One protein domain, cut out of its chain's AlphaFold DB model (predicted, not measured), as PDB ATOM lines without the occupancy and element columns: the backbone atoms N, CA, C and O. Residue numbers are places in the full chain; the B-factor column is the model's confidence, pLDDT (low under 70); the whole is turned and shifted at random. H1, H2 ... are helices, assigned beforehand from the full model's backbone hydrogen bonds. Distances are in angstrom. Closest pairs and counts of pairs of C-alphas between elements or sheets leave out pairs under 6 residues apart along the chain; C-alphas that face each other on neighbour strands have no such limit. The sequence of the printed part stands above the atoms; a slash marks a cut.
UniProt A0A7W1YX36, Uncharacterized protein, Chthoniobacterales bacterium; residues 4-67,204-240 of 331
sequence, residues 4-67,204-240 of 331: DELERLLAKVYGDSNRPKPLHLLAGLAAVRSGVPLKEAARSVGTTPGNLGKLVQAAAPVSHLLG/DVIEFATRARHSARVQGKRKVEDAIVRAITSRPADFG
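This is residues 4 to 67 and 204 to 240 of the 331 residues of an uncharacterized protein of Chthoniobacterales bacterium (UniProt A0A7W1YX36). Two groups of helices sit side by side along the longest axis: H2, H3 and H4 pack on one another in one group, and in the other H1 crosses the hairpin of H6 and H7. H5 lies between the groups, and the small H8 is at the far end beside H7. The printed part has 101 residues with eight named helices, H1 to H8 in order along the chain, and no named strand; the class is all helix, and the helix packing is mostly crossed. It is compact, with a radius of gyration of the C-alphas of 13.6 A, and only just elongated, spanning 38 by 25 by 21 A.

H1, residues 4 to 14, touches residues 227 to 232 of H7, residues 221 to 234, about perpendicular at 77 degrees; the closest C-alphas, of Val 13 and Ala 231, are 5.2 A apart. H2, residues 25 to 33, and H3, residues 38 to 44, form a hairpin at a steep tilt of 43 degrees, with the C-alphas of Gly 28 and Ala 41 closest at 4.9 A. H4, residues 49 to 56, touches H3 about perpendicular at 76 degrees, closest at the C-alphas of Lys 39 and Pro 49, 5.2 A. H4 also touches H2, where the C-alphas of Leu 29 and Val 56 are closest at 6.2 A. H5, residues 61 to 66, touches H4 only at the corner, and only just, with 3 pairs of C-alphas within 8 A; those of Leu 55 and Pro 61 are closest at 6.0 A. H6, residues 204 to 214, and H7 form a hairpin, opposite ways at a shallow tilt of 21 degrees; their closest C-alphas, of Arg 213 and Lys 221, are 5.5 A apart. H1 and H6 only just touch, with 3 pairs of C-alphas within 8 A, those of Leu 9 and Val 205 closest at 7.2 A. H8, residues 236 to 239, is close to but not clearly touching H7, with the C-alphas of Ile 232 and Phe 239 closest at 6.4 A. H3 and H7 are apart. Every O i to N i+4 pair is within hydrogen-bond range in H1, H2, H3, H5, H6 and H7, and 3 of 4 are in H4; H8 is too short for such a pair.

H1 begins at C-alpha 4 (-24.261, 46.216, -67.067) and is 15.1 A long. H2 is 12.5 A, H3 and H4 are each 10.1 A, and H5 is 8.7 A. H6 is 15.5 A and H7 20.1 A. H8, 5.4 A, ends at C-alpha 239 (-39.917, 42.560, -70.761).

The C-alphas farthest apart, of Gly 50 and Ala 237, are 38.9 A apart. Residues 68 to 203 are not printed, and C-alphas 67 and 204 are 16.0 A apart across the cut. No link printed whole is long. Mean pLDDT of the printed part is 94.3, and no printed residue is under 70.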
ATOM      1  N   ASP A   4     -23.689  47.533 -67.376       92.56
ATOM      2  CA  ASP A   4     -24.261  46.216 -67.067       92.56
ATOM      3  C   ASP A   4     -25.769  46.178 -67.366       92.56
ATOM      4  O   ASP A   4     -26.314  45.162 -67.798       92.56
ATOM      5  N   GLU A   5     -26.471  47.301 -67.177       94.38
ATOM      6  CA  GLU A   5     -27.853  47.471 -67.641       94.38
ATOM      7  C   GLU A   5     -27.951  47.366 -69.163       94.38
ATOM      8  O   GLU A   5     -28.786  46.616 -69.666       94.38
ATOM      9  N   LEU A   6     -27.070  48.057 -69.898       95.25
ATOM     10  CA  LEU A   6     -27.034  47.972 -71.357       95.25
ATOM     11  C   LEU A   6     -26.737  46.541 -71.823       95.25
ATOM     12  O   LEU A   6     -27.375  46.060 -72.754       95.25
ATOM     13  N   GLU A   7     -25.787  45.848 -71.199       93.94
ATOM     14  CA  GLU A   7     -25.433  44.479 -71.576       93.94
ATOM     15  C   GLU A   7     -26.591  43.502 -71.358       93.94
ATOM     16  O   GLU A   7     -26.937  42.755 -72.277       93.94
ATOM     17  N   ARG A   8     -27.256  43.566 -70.196       94.31
ATOM     18  CA  ARG A   8     -28.452  42.757 -69.914       94.31
ATOM     19  C   ARG A   8     -29.583  43.061 -70.890       94.31
ATOM     20  O   ARG A   8     -30.202  42.135 -71.411       94.31
ATOM     21  N   LEU A   9     -29.834  44.336 -71.179       96.62
ATOM     22  CA  LEU A   9     -30.864  44.730 -72.135       96.62
ATOM     23  C   LEU A   9     -30.549  44.227 -73.549       96.62
ATOM     24  O   LEU A   9     -31.427  43.701 -74.228       96.62
ATOM     25  N   LEU A  10     -29.302  44.336 -74.003       95.69
ATOM     26  CA  LEU A  10     -28.915  43.847 -75.327       95.69
ATOM     27  C   LEU A  10     -28.958  42.324 -75.419       95.69
ATOM     28  O   LEU A  10     -29.312  41.815 -76.478       95.69
ATOM     29  N   ALA A  11     -28.644  41.604 -74.342       94.44
ATOM     30  CA  ALA A  11     -28.858  40.163 -74.280       94.44
ATOM     31  C   ALA A  11     -30.350  39.825 -74.428       94.44
ATOM     32  O   ALA A  11     -30.703  38.966 -75.232       94.44
ATOM     33  N   LYS A  12     -31.243  40.568 -73.756       95.81
ATOM     34  CA  LYS A  12     -32.693  40.411 -73.941       95.81
ATOM     35  C   LYS A  12     -33.140  40.728 -75.367       95.81
ATOM     36  O   LYS A  12     -33.927  39.970 -75.914       95.81
ATOM     37  N   VAL A  13     -32.662  41.812 -75.981       96.38
ATOM     38  CA  VAL A  13     -33.112  42.245 -77.319       96.38
ATOM     39  C   VAL A  13     -32.560  41.357 -78.435       96.38
ATOM     40  O   VAL A  13     -33.304  40.958 -79.325       96.38
ATOM     41  N   TYR A  14     -31.267  41.039 -78.405       94.38
ATOM     42  CA  TYR A  14     -30.599  40.356 -79.515       94.38
ATOM     43  C   TYR A  14     -30.437  38.848 -79.292       94.38
ATOM     44  O   TYR A  14     -30.318  38.119 -80.276       94.38
ATOM     45  N   GLY A  15     -30.444  38.359 -78.047       90.00
ATOM     46  CA  GLY A  15     -30.039  36.983 -77.746       90.00
ATOM     47  C   GLY A  15     -28.661  36.697 -78.350       90.00
ATOM     48  O   GLY A  15     -27.730  37.486 -78.166       90.00
ATOM     49  N   ASP A  16     -28.584  35.640 -79.158       84.25
ATOM     50  CA  ASP A  16     -27.382  35.243 -79.907       84.25
ATOM     51  C   ASP A  16     -27.216  35.971 -81.256       84.25
ATOM     52  O   ASP A  16     -26.250  35.751 -81.986       84.25
ATOM     53  N   SER A  17     -28.152  36.853 -81.621       85.19
ATOM     54  CA  SER A  17     -28.097  37.592 -82.885       85.19
ATOM     55  C   SER A  17     -27.006  38.662 -82.882       85.19
ATOM     56  O   SER A  17     -26.669  39.268 -81.860       85.19
ATOM     57  N   ASN A  18     -26.509  38.987 -84.079       86.25
ATOM     58  CA  ASN A  18     -25.516  40.040 -84.258       86.25
ATOM     59  C   ASN A  18     -26.045  41.411 -83.811       86.25
ATOM     60  O   ASN A  18     -27.018  41.941 -84.352       86.25
ATOM     61  N   ARG A  19     -25.334  42.025 -82.864       91.50
ATOM     62  CA  ARG A  19     -25.591  43.399 -82.417       91.50
ATOM     63  C   ARG A  19     -25.096  44.391 -83.484       91.50
ATOM     64  O   ARG A  19     -24.018  44.189 -84.046       91.50
ATOM     65  N   PRO A  20     -25.811  45.493 -83.760       91.81
ATOM     66  CA  PRO A  20     -25.376  46.472 -84.753       91.81
ATOM     67  C   PRO A  20     -24.141  47.247 -84.280       91.81
ATOM     68  O   PRO A  20     -23.828  47.302 -83.091       91.81
ATOM     69  N   LYS A  21     -23.426  47.897 -85.205       92.56
ATOM     70  CA  LYS A  21     -22.299  48.769 -84.847       92.56
ATOM     71  C   LYS A  21     -22.809  50.056 -84.170       92.56
ATOM     72  O   LYS A  21     -23.771  50.642 -84.666       92.56
ATOM     73  N   PRO A  22     -22.180  50.526 -83.073       94.12
ATOM     74  CA  PRO A  22     -20.989  49.983 -82.414       94.12
ATOM     75  C   PRO A  22     -21.284  48.982 -81.276       94.12
ATOM     76  O   PRO A  22     -20.347  48.516 -80.643       94.12
ATOM     77  N   LEU A  23     -22.535  48.599 -81.020       94.69
ATOM     78  CA  LEU A  23     -22.940  47.734 -79.895       94.69
ATOM     79  C   LEU A  23     -22.296  46.338 -79.893       94.69
ATOM     80  O   LEU A  23     -22.099  45.769 -78.822       94.69
ATOM     81  N   HIS A  24     -21.898  45.814 -81.058       93.19
ATOM     82  CA  HIS A  24     -21.088  44.584 -81.157       93.19
ATOM     83  C   HIS A  24     -19.787  44.611 -80.329       93.19
ATOM     84  O   HIS A  24     -19.310  43.564 -79.906       93.19
ATOM     85  N   LEU A  25     -19.235  45.797 -80.034       95.19
ATOM     86  CA  LEU A  25     -17.984  45.936 -79.283       95.19
ATOM     87  C   LEU A  25     -18.113  45.558 -77.803       95.19
ATOM     88  O   LEU A  25     -17.094  45.356 -77.148       95.19
ATOM     89  N   LEU A  26     -19.334  45.459 -77.266       93.69
ATOM     90  CA  LEU A  26     -19.553  45.134 -75.854       93.69
ATOM     91  C   LEU A  26     -19.033  43.748 -75.476       93.69
ATOM     92  O   LEU A  26     -18.411  43.618 -74.430       93.69
ATOM     93  N   ALA A  27     -19.200  42.750 -76.348       91.38
ATOM     94  CA  ALA A  27     -18.647  41.417 -76.106       91.38
ATOM     95  C   ALA A  27     -17.108  41.451 -76.036       91.38
ATOM     96  O   ALA A  27     -16.502  40.795 -75.194       91.38
ATOM     97  N   GLY A  28     -16.470  42.290 -76.859       94.00
ATOM     98  CA  GLY A  28     -15.023  42.500 -76.825       94.00
ATOM     99  C   GLY A  28     -14.581  43.224 -75.552       94.00
ATOM    100  O   GLY A  28     -13.562  42.872 -74.968       94.00
ATOM    101  N   LEU A  29     -15.360  44.206 -75.084       95.56
ATOM    102  CA  LEU A  29     -15.099  44.896 -73.820       95.56
ATOM    103  C   LEU A  29     -15.198  43.936 -72.625       95.56
ATOM    104  O   LEU A  29     -14.327  43.970 -71.757       95.56
ATOM    105  N   ALA A  30     -16.222  43.081 -72.596       92.56
ATOM    106  CA  ALA A  30     -16.392  42.055 -71.571       92.56
ATOM    107  C   ALA A  30     -15.218  41.061 -71.570       92.56
ATOM    108  O   ALA A  30     -14.631  40.817 -70.520       92.56
ATOM    109  N   ALA A  31     -14.796  40.586 -72.749       94.38
ATOM    110  CA  ALA A  31     -13.652  39.682 -72.889       94.38
ATOM    111  C   ALA A  31     -12.337  40.305 -72.383       94.38
ATOM    112  O   ALA A  31     -11.575  39.665 -71.662       94.38
ATOM    113  N   VAL A  32     -12.067  41.576 -72.705       96.62
ATOM    114  CA  VAL A  32     -10.872  42.266 -72.184       96.62
ATOM    115  C   VAL A  32     -10.922  42.380 -70.661       96.62
ATOM    116  O   VAL A  32      -9.913  42.164 -69.992       96.62
ATOM    117  N   ARG A  33     -12.096  42.679 -70.093       94.19
ATOM    118  CA  ARG A  33     -12.286  42.752 -68.637       94.19
ATOM    119  C   ARG A  33     -12.122  41.401 -67.943       94.19
ATOM    120  O   ARG A  33     -11.699  41.381 -66.794       94.19
ATOM    121  N   SER A  34     -12.403  40.296 -68.633       94.31
ATOM    122  CA  SER A  34     -12.153  38.939 -68.138       94.31
ATOM    123  C   SER A  34     -10.717  38.449 -68.381       94.31
ATOM    124  O   SER A  34     -10.437  37.272 -68.173       94.31
ATOM    125  N   GLY A  35      -9.808  39.319 -68.836       96.75
ATOM    126  CA  GLY A  35      -8.386  39.009 -69.010       96.75
ATOM    127  C   GLY A  35      -7.975  38.550 -70.412       96.75
ATOM    128  O   GLY A  35      -6.799  38.259 -70.622       96.75
ATOM    129  N   VAL A  36      -8.889  38.515 -71.390       97.12
ATOM    130  CA  VAL A  36      -8.530  38.182 -72.779       97.12
ATOM    131  C   VAL A  36      -7.668  39.307 -73.372       97.12
ATOM    132  O   VAL A  36      -8.048  40.481 -73.286       97.12
ATOM    133  N   PRO A  37      -6.530  39.000 -74.024       97.88
ATOM    134  CA  PRO A  37      -5.694  40.017 -74.650       97.88
ATOM    135  C   PRO A  37      -6.468  40.879 -75.657       97.88
ATOM    136  O   PRO A  37      -7.203  40.373 -76.507       97.88
ATOM    137  N   LEU A  38      -6.239  42.199 -75.634       97.44
ATOM    138  CA  LEU A  38      -6.973  43.179 -76.453       97.44
ATOM    139  C   LEU A  38      -7.022  42.823 -77.947       97.44
ATOM    140  O   LEU A  38      -8.038  43.032 -78.609       97.44
ATOM    141  N   LYS A  39      -5.923  42.288 -78.492       97.25
ATOM    142  CA  LYS A  39      -5.826  41.901 -79.905       97.25
ATOM    143  C   LYS A  39      -6.743  40.726 -80.251       97.25
ATOM    144  O   LYS A  39      -7.344  40.722 -81.322       97.25
ATOM    145  N   GLU A  40      -6.851  39.759 -79.349       97.31
ATOM    146  CA  GLU A  40      -7.700  38.583 -79.511       97.31
ATOM    147  C   GLU A  40      -9.178  38.952 -79.360       97.31
ATOM    148  O   GLU A  40      -9.977  38.656 -80.248       97.31
ATOM    149  N   ALA A  41      -9.518  39.722 -78.321       97.00
ATOM    150  CA  ALA A  41     -10.871  40.228 -78.107       97.00
ATOM    151  C   ALA A  41     -11.360  41.132 -79.255       97.00
ATOM    152  O   ALA A  41     -12.526  41.091 -79.636       97.00
ATOM    153  N   ALA A  42     -10.479  41.945 -79.847       96.12
ATOM    154  CA  ALA A  42     -10.832  42.756 -81.011       96.12
ATOM    155  C   ALA A  42     -11.131  41.891 -82.245       96.12
ATOM    156  O   ALA A  42     -12.077  42.173 -82.984       96.12
ATOM    157  N   ARG A  43     -10.353  40.821 -82.453       96.44
ATOM    158  CA  ARG A  43     -10.551  39.887 -83.567       96.44
ATOM    159  C   ARG A  43     -11.877  39.137 -83.441       96.44
ATOM    160  O   ARG A  43     -12.572  39.019 -84.447       96.44
ATOM    161  N   SER A  44     -12.240  38.671 -82.244       93.75
ATOM    162  CA  SER A  44     -13.466  37.885 -82.031       93.75
ATOM    163  C   SER A  44     -14.750  38.670 -82.314       93.75
ATOM    164  O   SER A  44     -15.727  38.089 -82.775       93.75
ATOM    165  N   VAL A  45     -14.737  39.993 -82.118       93.19
ATOM    166  CA  VAL A  45     -15.880  40.871 -82.430       93.19
ATOM    167  C   VAL A  45     -15.738  41.626 -83.753       93.19
ATOM    168  O   VAL A  45     -16.520  42.533 -84.031       93.19
ATOM    169  N   GLY A  46     -14.742  41.288 -84.581       93.88
ATOM    170  CA  GLY A  46     -14.582  41.865 -85.919       93.88
ATOM    171  C   GLY A  46     -14.229  43.358 -85.932       93.88
ATOM    172  O   GLY A  46     -14.746  44.111 -86.761       93.88
ATOM    173  N   THR A  47     -13.356  43.806 -85.024       95.69
ATOM    174  CA  THR A  47     -12.871  45.196 -84.943       95.69
ATOM    175  C   THR A  47     -11.340  45.274 -84.873       95.69
ATOM    176  O   THR A  47     -10.642  44.265 -84.834       95.69
ATOM    177  N   THR A  48     -10.792  46.492 -84.845       96.75
ATOM    178  CA  THR A  48      -9.356  46.716 -84.631       96.75
ATOM    179  C   THR A  48      -9.029  46.871 -83.139       96.75
ATOM    180  O   THR A  48      -9.839  47.434 -82.392       96.75
ATOM    181  N   PRO A  49      -7.824  46.467 -82.684       96.56
ATOM    182  CA  PRO A  49      -7.404  46.653 -81.293       96.56
ATOM    183  C   PRO A  49      -7.450  48.119 -80.850       96.56
ATOM    184  O   PRO A  49      -7.845  48.407 -79.728       96.56
ATOM    185  N   GLY A  50      -7.125  49.057 -81.747       96.62
ATOM    186  CA  GLY A  50      -7.207  50.491 -81.460       96.62
ATOM    187  C   GLY A  50      -8.639  50.981 -81.226       96.62
ATOM    188  O   GLY A  50      -8.874  51.780 -80.322       96.62
ATOM    189  N   ASN A  51      -9.618  50.488 -81.992       94.38
ATOM    190  CA  ASN A  51     -11.021  50.856 -81.792       94.38
ATOM    191  C   ASN A  51     -11.591  50.263 -80.499       94.38
ATOM    192  O   ASN A  51     -12.278  50.974 -79.768       94.38
ATOM    193  N   LEU A  52     -11.282  48.998 -80.190       97.19
ATOM    194  CA  LEU A  52     -11.687  48.390 -78.921       97.19
ATOM    195  C   LEU A  52     -10.974  49.050 -77.729       97.19
ATOM    196  O   LEU A  52     -11.610  49.352 -76.725       97.19
ATOM    197  N   GLY A  53      -9.684  49.366 -77.864       96.56
ATOM    198  CA  GLY A  53      -8.892  50.044 -76.836       96.56
ATOM    199  C   GLY A  53      -9.468  51.405 -76.442       96.56
ATOM    200  O   GLY A  53      -9.570  51.704 -75.256       96.56
ATOM    201  N   LYS A  54      -9.959  52.188 -77.415       96.19
ATOM    202  CA  LYS A  54     -10.671  53.454 -77.148       96.19
ATOM    203  C   LYS A  54     -11.923  53.267 -76.286       96.19
ATOM    204  O   LYS A  54     -12.252  54.160 -75.512       96.19
ATOM    205  N   LEU A  55     -12.632  52.146 -76.435       96.31
ATOM    206  CA  LEU A  55     -13.795  51.822 -75.610       96.31
ATOM    207  C   LEU A  55     -13.373  51.354 -74.211       96.31
ATOM    208  O   LEU A  55     -13.967  51.793 -73.232       96.31
ATOM    209  N   VAL A  56     -12.342  50.508 -74.113       96.06
ATOM    210  CA  VAL A  56     -11.789  50.022 -72.833       96.06
ATOM    211  C   VAL A  56     -11.314  51.185 -71.957       96.06
ATOM    212  O   VAL A  56     -11.568  51.191 -70.758       96.06
ATOM    213  N   GLN A  57     -10.678  52.191 -72.560       95.94
ATOM    214  CA  GLN A  57     -10.171  53.383 -71.870       95.94
ATOM    215  C   GLN A  57     -11.235  54.471 -71.645       95.94
ATOM    216  O   GLN A  57     -10.949  55.498 -71.029       95.94
ATOM    217  N   ALA A  58     -12.457  54.306 -72.161       94.88
ATOM    218  CA  ALA A  58     -13.481  55.334 -72.039       94.88
ATOM    219  C   ALA A  58     -14.005  55.420 -70.599       94.88
ATOM    220  O   ALA A  58     -14.580  54.463 -70.090       94.88
ATOM    221  N   ALA A  59     -13.927  56.607 -69.986       92.50
ATOM    222  CA  ALA A  59     -14.500  56.856 -68.657       92.50
ATOM    223  C   ALA A  59     -16.022  56.603 -68.598       92.50
ATOM    224  O   ALA A  59     -16.555  56.201 -67.570       92.50
ATOM    225  N   ALA A  60     -16.725  56.805 -69.719       93.06
ATOM    226  CA  ALA A  60     -18.153  56.527 -69.860       93.06
ATOM    227  C   ALA A  60     -18.418  55.629 -71.088       93.06
ATOM    228  O   ALA A  60     -18.778  56.144 -72.155       93.06
ATOM    229  N   PRO A  61     -18.266  54.293 -70.970       93.44
ATOM    230  CA  PRO A  61     -18.379  53.365 -72.101       93.44
ATOM    231  C   PRO A  61     -19.740  53.417 -72.807       93.44
ATOM    232  O   PRO A  61     -19.812  53.401 -74.033       93.44
ATOM    233  N   VAL A  62     -20.833  53.575 -72.053       93.56
ATOM    234  CA  VAL A  62     -22.184  53.694 -72.629       93.56
ATOM    235  C   VAL A  62     -22.299  54.949 -73.497       93.56
ATOM    236  O   VAL A  62     -22.783  54.887 -74.624       93.56
ATOM    237  N   SER A  63     -21.801  56.092 -73.018       92.75
ATOM    238  CA  SER A  63     -21.766  57.339 -73.796       92.75
ATOM    239  C   SER A  63     -20.800  57.269 -74.974       92.75
ATOM    240  O   SER A  63     -21.033  57.915 -75.993       92.75
ATOM    241  N   HIS A  64     -19.747  56.456 -74.880       93.62
ATOM    242  CA  HIS A  64     -18.888  56.157 -76.018       93.62
ATOM    243  C   HIS A  64     -19.645  55.374 -77.105       93.62
ATOM    244  O   HIS A  64     -19.506  55.674 -78.288       93.62
ATOM    245  N   LEU A  65     -20.473  54.396 -76.739       93.69
ATOM    246  CA  LEU A  65     -21.206  53.575 -77.708       93.69
ATOM    247  C   LEU A  65     -22.423  54.292 -78.296       93.69
ATOM    248  O   LEU A  65     -22.601  54.324 -79.511       93.69
ATOM    249  N   LEU A  66     -23.250  54.880 -77.436       92.69
ATOM    250  CA  LEU A  66     -24.546  55.444 -77.807       92.69
ATOM    251  C   LEU A  66     -24.512  56.962 -78.011       92.69
ATOM    252  O   LEU A  66     -25.455  57.524 -78.556       92.69
ATOM    253  N   GLY A  67     -23.425  57.640 -77.648       88.88
ATOM    254  CA  GLY A  67     -23.382  59.102 -77.579       88.88
ATOM    255  C   GLY A  67     -23.933  59.634 -76.253       88.88
ATOM    256  O   GLY A  67     -24.490  58.889 -75.443       88.88
ATOM    257  N   ASP A 204     -36.185  51.329 -69.470       95.75
ATOM    258  CA  ASP A 204     -34.823  50.999 -69.903       95.75
ATOM    259  C   ASP A 204     -34.748  50.713 -71.414       95.75
ATOM    260  O   ASP A 204     -33.840  51.198 -72.096       95.75
ATOM    261  N   VAL A 205     -35.739  50.004 -71.963       97.69
ATOM    262  CA  VAL A 205     -35.884  49.780 -73.409       97.69
ATOM    263  C   VAL A 205     -36.034  51.113 -74.142       97.69
ATOM    264  O   VAL A 205     -35.369  51.339 -75.156       97.69
ATOM    265  N   ILE A 206     -36.882  52.009 -73.631       96.94
ATOM    266  CA  ILE A 206     -37.112  53.322 -74.242       96.94
ATOM    267  C   ILE A 206     -35.892  54.243 -74.097       96.94
ATOM    268  O   ILE A 206     -35.558  54.941 -75.059       96.94
ATOM    269  N   GLU A 207     -35.172  54.215 -72.970       94.88
ATOM    270  CA  GLU A 207     -33.905  54.942 -72.807       94.88
ATOM    271  C   GLU A 207     -32.899  54.479 -73.872       94.88
ATOM    272  O   GLU A 207     -32.314  55.297 -74.592       94.88
ATOM    273  N   PHE A 208     -32.738  53.163 -74.043       95.75
ATOM    274  CA  PHE A 208     -31.859  52.598 -75.065       95.75
ATOM    275  C   PHE A 208     -32.284  52.985 -76.482       95.75
ATOM    276  O   PHE A 208     -31.451  53.479 -77.247       95.75
ATOM    277  N   ALA A 209     -33.561  52.807 -76.830       96.25
ATOM    278  CA  ALA A 209     -34.090  53.148 -78.149       96.25
ATOM    279  C   ALA A 209     -33.869  54.635 -78.466       96.25
ATOM    280  O   ALA A 209     -33.402  54.984 -79.553       96.25
ATOM    281  N   THR A 210     -34.120  55.511 -77.486       95.38
ATOM    282  CA  THR A 210     -33.941  56.963 -77.611       95.38
ATOM    283  C   THR A 210     -32.487  57.309 -77.892       95.38
ATOM    284  O   THR A 210     -32.172  58.002 -78.866       95.38
ATOM    285  N   ARG A 211     -31.566  56.772 -77.089       93.81
ATOM    286  CA  ARG A 211     -30.134  57.012 -77.279       93.81
ATOM    287  C   ARG A 211     -29.622  56.439 -78.595       93.81
ATOM    288  O   ARG A 211     -28.872  57.117 -79.291       93.81
ATOM    289  N   ALA A 212     -30.049  55.238 -78.978       94.31
ATOM    290  CA  ALA A 212     -29.652  54.613 -80.234       94.31
ATOM    291  C   ALA A 212     -30.134  55.416 -81.455       94.31
ATOM    292  O   ALA A 212     -29.339  55.712 -82.352       94.31
ATOM    293  N   ARG A 213     -31.404  55.840 -81.470       93.88
ATOM    294  CA  ARG A 213     -32.002  56.610 -82.572       93.88
ATOM    295  C   ARG A 213     -31.326  57.964 -82.775       93.88
ATOM    296  O   ARG A 213     -31.106  58.387 -83.912       93.88
ATOM    297  N   HIS A 214     -30.953  58.638 -81.692       91.81
ATOM    298  CA  HIS A 214     -30.318  59.956 -81.764       91.81
ATOM    299  C   HIS A 214     -28.787  59.911 -81.771       91.81
ATOM    300  O   HIS A 214     -28.142  60.940 -81.958       91.81
ATOM    301  N   SER A 215     -28.193  58.723 -81.661       91.50
ATOM    302  CA  SER A 215     -26.752  58.551 -81.787       91.50
ATOM    303  C   SER A 215     -26.268  58.873 -83.201       91.50
ATOM    304  O   SER A 215     -26.841  58.411 -84.188       91.50
ATOM    305  N   ALA A 216     -25.153  59.594 -83.311       89.81
ATOM    306  CA  ALA A 216     -24.410  59.704 -84.569       89.81
ATOM    307  C   ALA A 216     -23.564  58.448 -84.866       89.81
ATOM    308  O   ALA A 216     -23.073  58.289 -85.977       89.81
ATOM    309  N   ARG A 217     -23.365  57.566 -83.872       90.00
ATOM    310  CA  ARG A 217     -22.475  56.398 -83.974       90.00
ATOM    311  C   ARG A 217     -23.211  55.114 -84.336       90.00
ATOM    312  O   ARG A 217     -22.638  54.267 -85.017       90.00
ATOM    313  N   VAL A 218     -24.450  54.955 -83.865       92.12
ATOM    314  CA  VAL A 218     -25.254  53.754 -84.127       92.12
ATOM    315  C   VAL A 218     -25.682  53.714 -85.590       92.12
ATOM    316  O   VAL A 218     -26.360  54.616 -86.084       92.12
ATOM    317  N   GLN A 219     -25.297  52.638 -86.269       89.69
ATOM    318  CA  GLN A 219     -25.709  52.343 -87.637       89.69
ATOM    319  C   GLN A 219     -26.983  51.498 -87.640       89.69
ATOM    320  O   GLN A 219     -27.218  50.713 -86.725       89.69
ATOM    321  N   GLY A 220     -27.799  51.634 -88.689       88.75
ATOM    322  CA  GLY A 220     -29.000  50.812 -88.847       88.75
ATOM    323  C   GLY A 220     -30.024  51.020 -87.729       88.75
ATOM    324  O   GLY A 220     -30.568  50.053 -87.214       88.75
ATOM    325  N   LYS A 221     -30.292  52.275 -87.352       92.19
ATOM    326  CA  LYS A 221     -31.229  52.650 -86.273       92.19
ATOM    327  C   LYS A 221     -32.590  51.970 -86.402       92.19
ATOM    328  O   LYS A 221     -33.121  51.485 -85.415       92.19
ATOM    329  N   ARG A 222     -33.096  51.854 -87.632       90.69
ATOM    330  CA  ARG A 222     -34.333  51.128 -87.914       90.69
ATOM    331  C   ARG A 222     -34.256  49.653 -87.502       90.69
ATOM    332  O   ARG A 222     -35.129  49.172 -86.798       90.69
ATOM    333  N   LYS A 223     -33.147  48.977 -87.821       91.12
ATOM    334  CA  LYS A 223     -32.902  47.586 -87.410       91.12
ATOM    335  C   LYS A 223     -32.844  47.427 -85.888       91.12
ATOM    336  O   LYS A 223     -33.192  46.366 -85.387       91.12
ATOM    337  N   VAL A 224     -32.410  48.458 -85.154       94.69
ATOM    338  CA  VAL A 224     -32.463  48.460 -83.681       94.69
ATOM    339  C   VAL A 224     -33.912  48.463 -83.199       94.69
ATOM    340  O   VAL A 224     -34.263  47.650 -82.351       94.69
ATOM    341  N   GLU A 225     -34.750  49.349 -83.743       95.50
ATOM    342  CA  GLU A 225     -36.182  49.418 -83.413       95.50
ATOM    343  C   GLU A 225     -36.885  48.091 -83.742       95.50
ATOM    344  O   GLU A 225     -37.573  47.537 -82.888       95.50
ATOM    345  N   ASP A 226     -36.632  47.531 -84.927       93.50
ATOM    346  CA  ASP A 226     -37.213  46.256 -85.356       93.50
ATOM    347  C   ASP A 226     -36.759  45.086 -84.462       93.50
ATOM    348  O   ASP A 226     -37.550  44.195 -84.152       93.50
ATOM    349  N   ALA A 227     -35.498  45.079 -84.008       95.50
ATOM    350  CA  ALA A 227     -34.996  44.070 -83.073       95.50
ATOM    351  C   ALA A 227     -35.676  44.171 -81.698       95.50
ATOM    352  O   ALA A 227     -36.051  43.147 -81.130       95.50
ATOM    353  N   ILE A 228     -35.881  45.391 -81.185       97.44
ATOM    354  CA  ILE A 228     -36.620  45.629 -79.935       97.44
ATOM    355  C   ILE A 228     -38.049  45.097 -80.058       97.44
ATOM    356  O   ILE A 228     -38.494  44.327 -79.210       97.44
ATOM    357  N   VAL A 229     -38.753  45.476 -81.127       96.81
ATOM    358  CA  VAL A 229     -40.146  45.073 -81.368       96.81
ATOM    359  C   VAL A 229     -40.254  43.555 -81.477       96.81
ATOM    360  O   VAL A 229     -41.092  42.956 -80.807       96.81
ATOM    361  N   ARG A 230     -39.366  42.915 -82.247       95.31
ATOM    362  CA  ARG A 230     -39.308  41.453 -82.379       95.31
ATOM    363  C   ARG A 230     -39.067  40.767 -81.038       95.31
ATOM    364  O   ARG A 230     -39.712  39.767 -80.743       95.31
ATOM    365  N   ALA A 231     -38.149  41.277 -80.220       96.81
ATOM    366  CA  ALA A 231     -37.858  40.691 -78.915       96.81
ATOM    367  C   ALA A 231     -39.056  40.800 -77.962       96.81
ATOM    368  O   ALA A 231     -39.438  39.803 -77.355       96.81
ATOM    369  N   ILE A 232     -39.687  41.978 -77.889       97.69
ATOM    370  CA  ILE A 232     -40.871  42.213 -77.053       97.69
ATOM    371  C   ILE A 232     -42.036  41.318 -77.480       97.69
ATOM    372  O   ILE A 232     -42.689  40.724 -76.632       97.69
ATOM    373  N   THR A 233     -42.295  41.206 -78.780       96.12
ATOM    374  CA  THR A 233     -43.442  40.446 -79.304       96.12
ATOM    375  C   THR A 233     -43.233  38.931 -79.249       96.12
ATOM    376  O   THR A 233     -44.191  38.206 -79.002       96.12
ATOM    377  N   SER A 234     -42.000  38.439 -79.411       94.88
ATOM    378  CA  SER A 234     -41.693  36.998 -79.342       94.88
ATOM    379  C   SER A 234     -41.468  36.473 -77.924       94.88
ATOM    380  O   SER A 234     -41.765  35.313 -77.646       94.88
ATOM    381  N   ARG A 235     -40.935  37.302 -77.017       95.94
ATOM    382  CA  ARG A 235     -40.627  36.935 -75.625       95.94
ATOM    383  C   ARG A 235     -41.132  37.996 -74.647       95.94
ATOM    384  O   ARG A 235     -40.346  38.576 -73.899       95.94
ATOM    385  N   PRO A 236     -42.447  38.262 -74.600       96.75
ATOM    386  CA  PRO A 236     -42.976  39.383 -73.828       96.75
ATOM    387  C   PRO A 236     -42.744  39.267 -72.318       96.75
ATOM    388  O   PRO A 236     -42.635  40.288 -71.641       96.75
ATOM    389  N   ALA A 237     -42.618  38.048 -71.785       96.94
ATOM    390  CA  ALA A 237     -42.311  37.819 -70.374       96.94
ATOM    391  C   ALA A 237     -40.957  38.430 -69.955       96.94
ATOM    392  O   ALA A 237     -40.874  39.032 -68.886       96.94
ATOM    393  N   ASP A 238     -39.939  38.393 -70.825       96.56
ATOM    394  CA  ASP A 238     -38.599  38.947 -70.549       96.56
ATOM    395  C   ASP A 238     -38.616  40.473 -70.334       96.56
ATOM    396  O   ASP A 238     -37.684  41.050 -69.753       96.56
ATOM    397  N   PHE A 239     -39.685  41.120 -70.807       97.69
ATOM    398  CA  PHE A 239     -39.917  42.560 -70.761       97.69
ATOM    399  C   PHE A 239     -41.091  42.948 -69.850       97.69
ATOM    400  O   PHE A 239     -41.438  44.122 -69.804       97.69
ATOM    401  N   GLY A 240     -41.719  41.999 -69.145       97.00
ATOM    402  CA  GLY A 240     -42.905  42.280 -68.323       97.00
ATOM    403  C   GLY A 240     -44.127  42.734 -69.134       97.00
ATOM    404  O   GLY A 240     -44.988  43.427 -68.614       97.00
TER     405      GLY A 240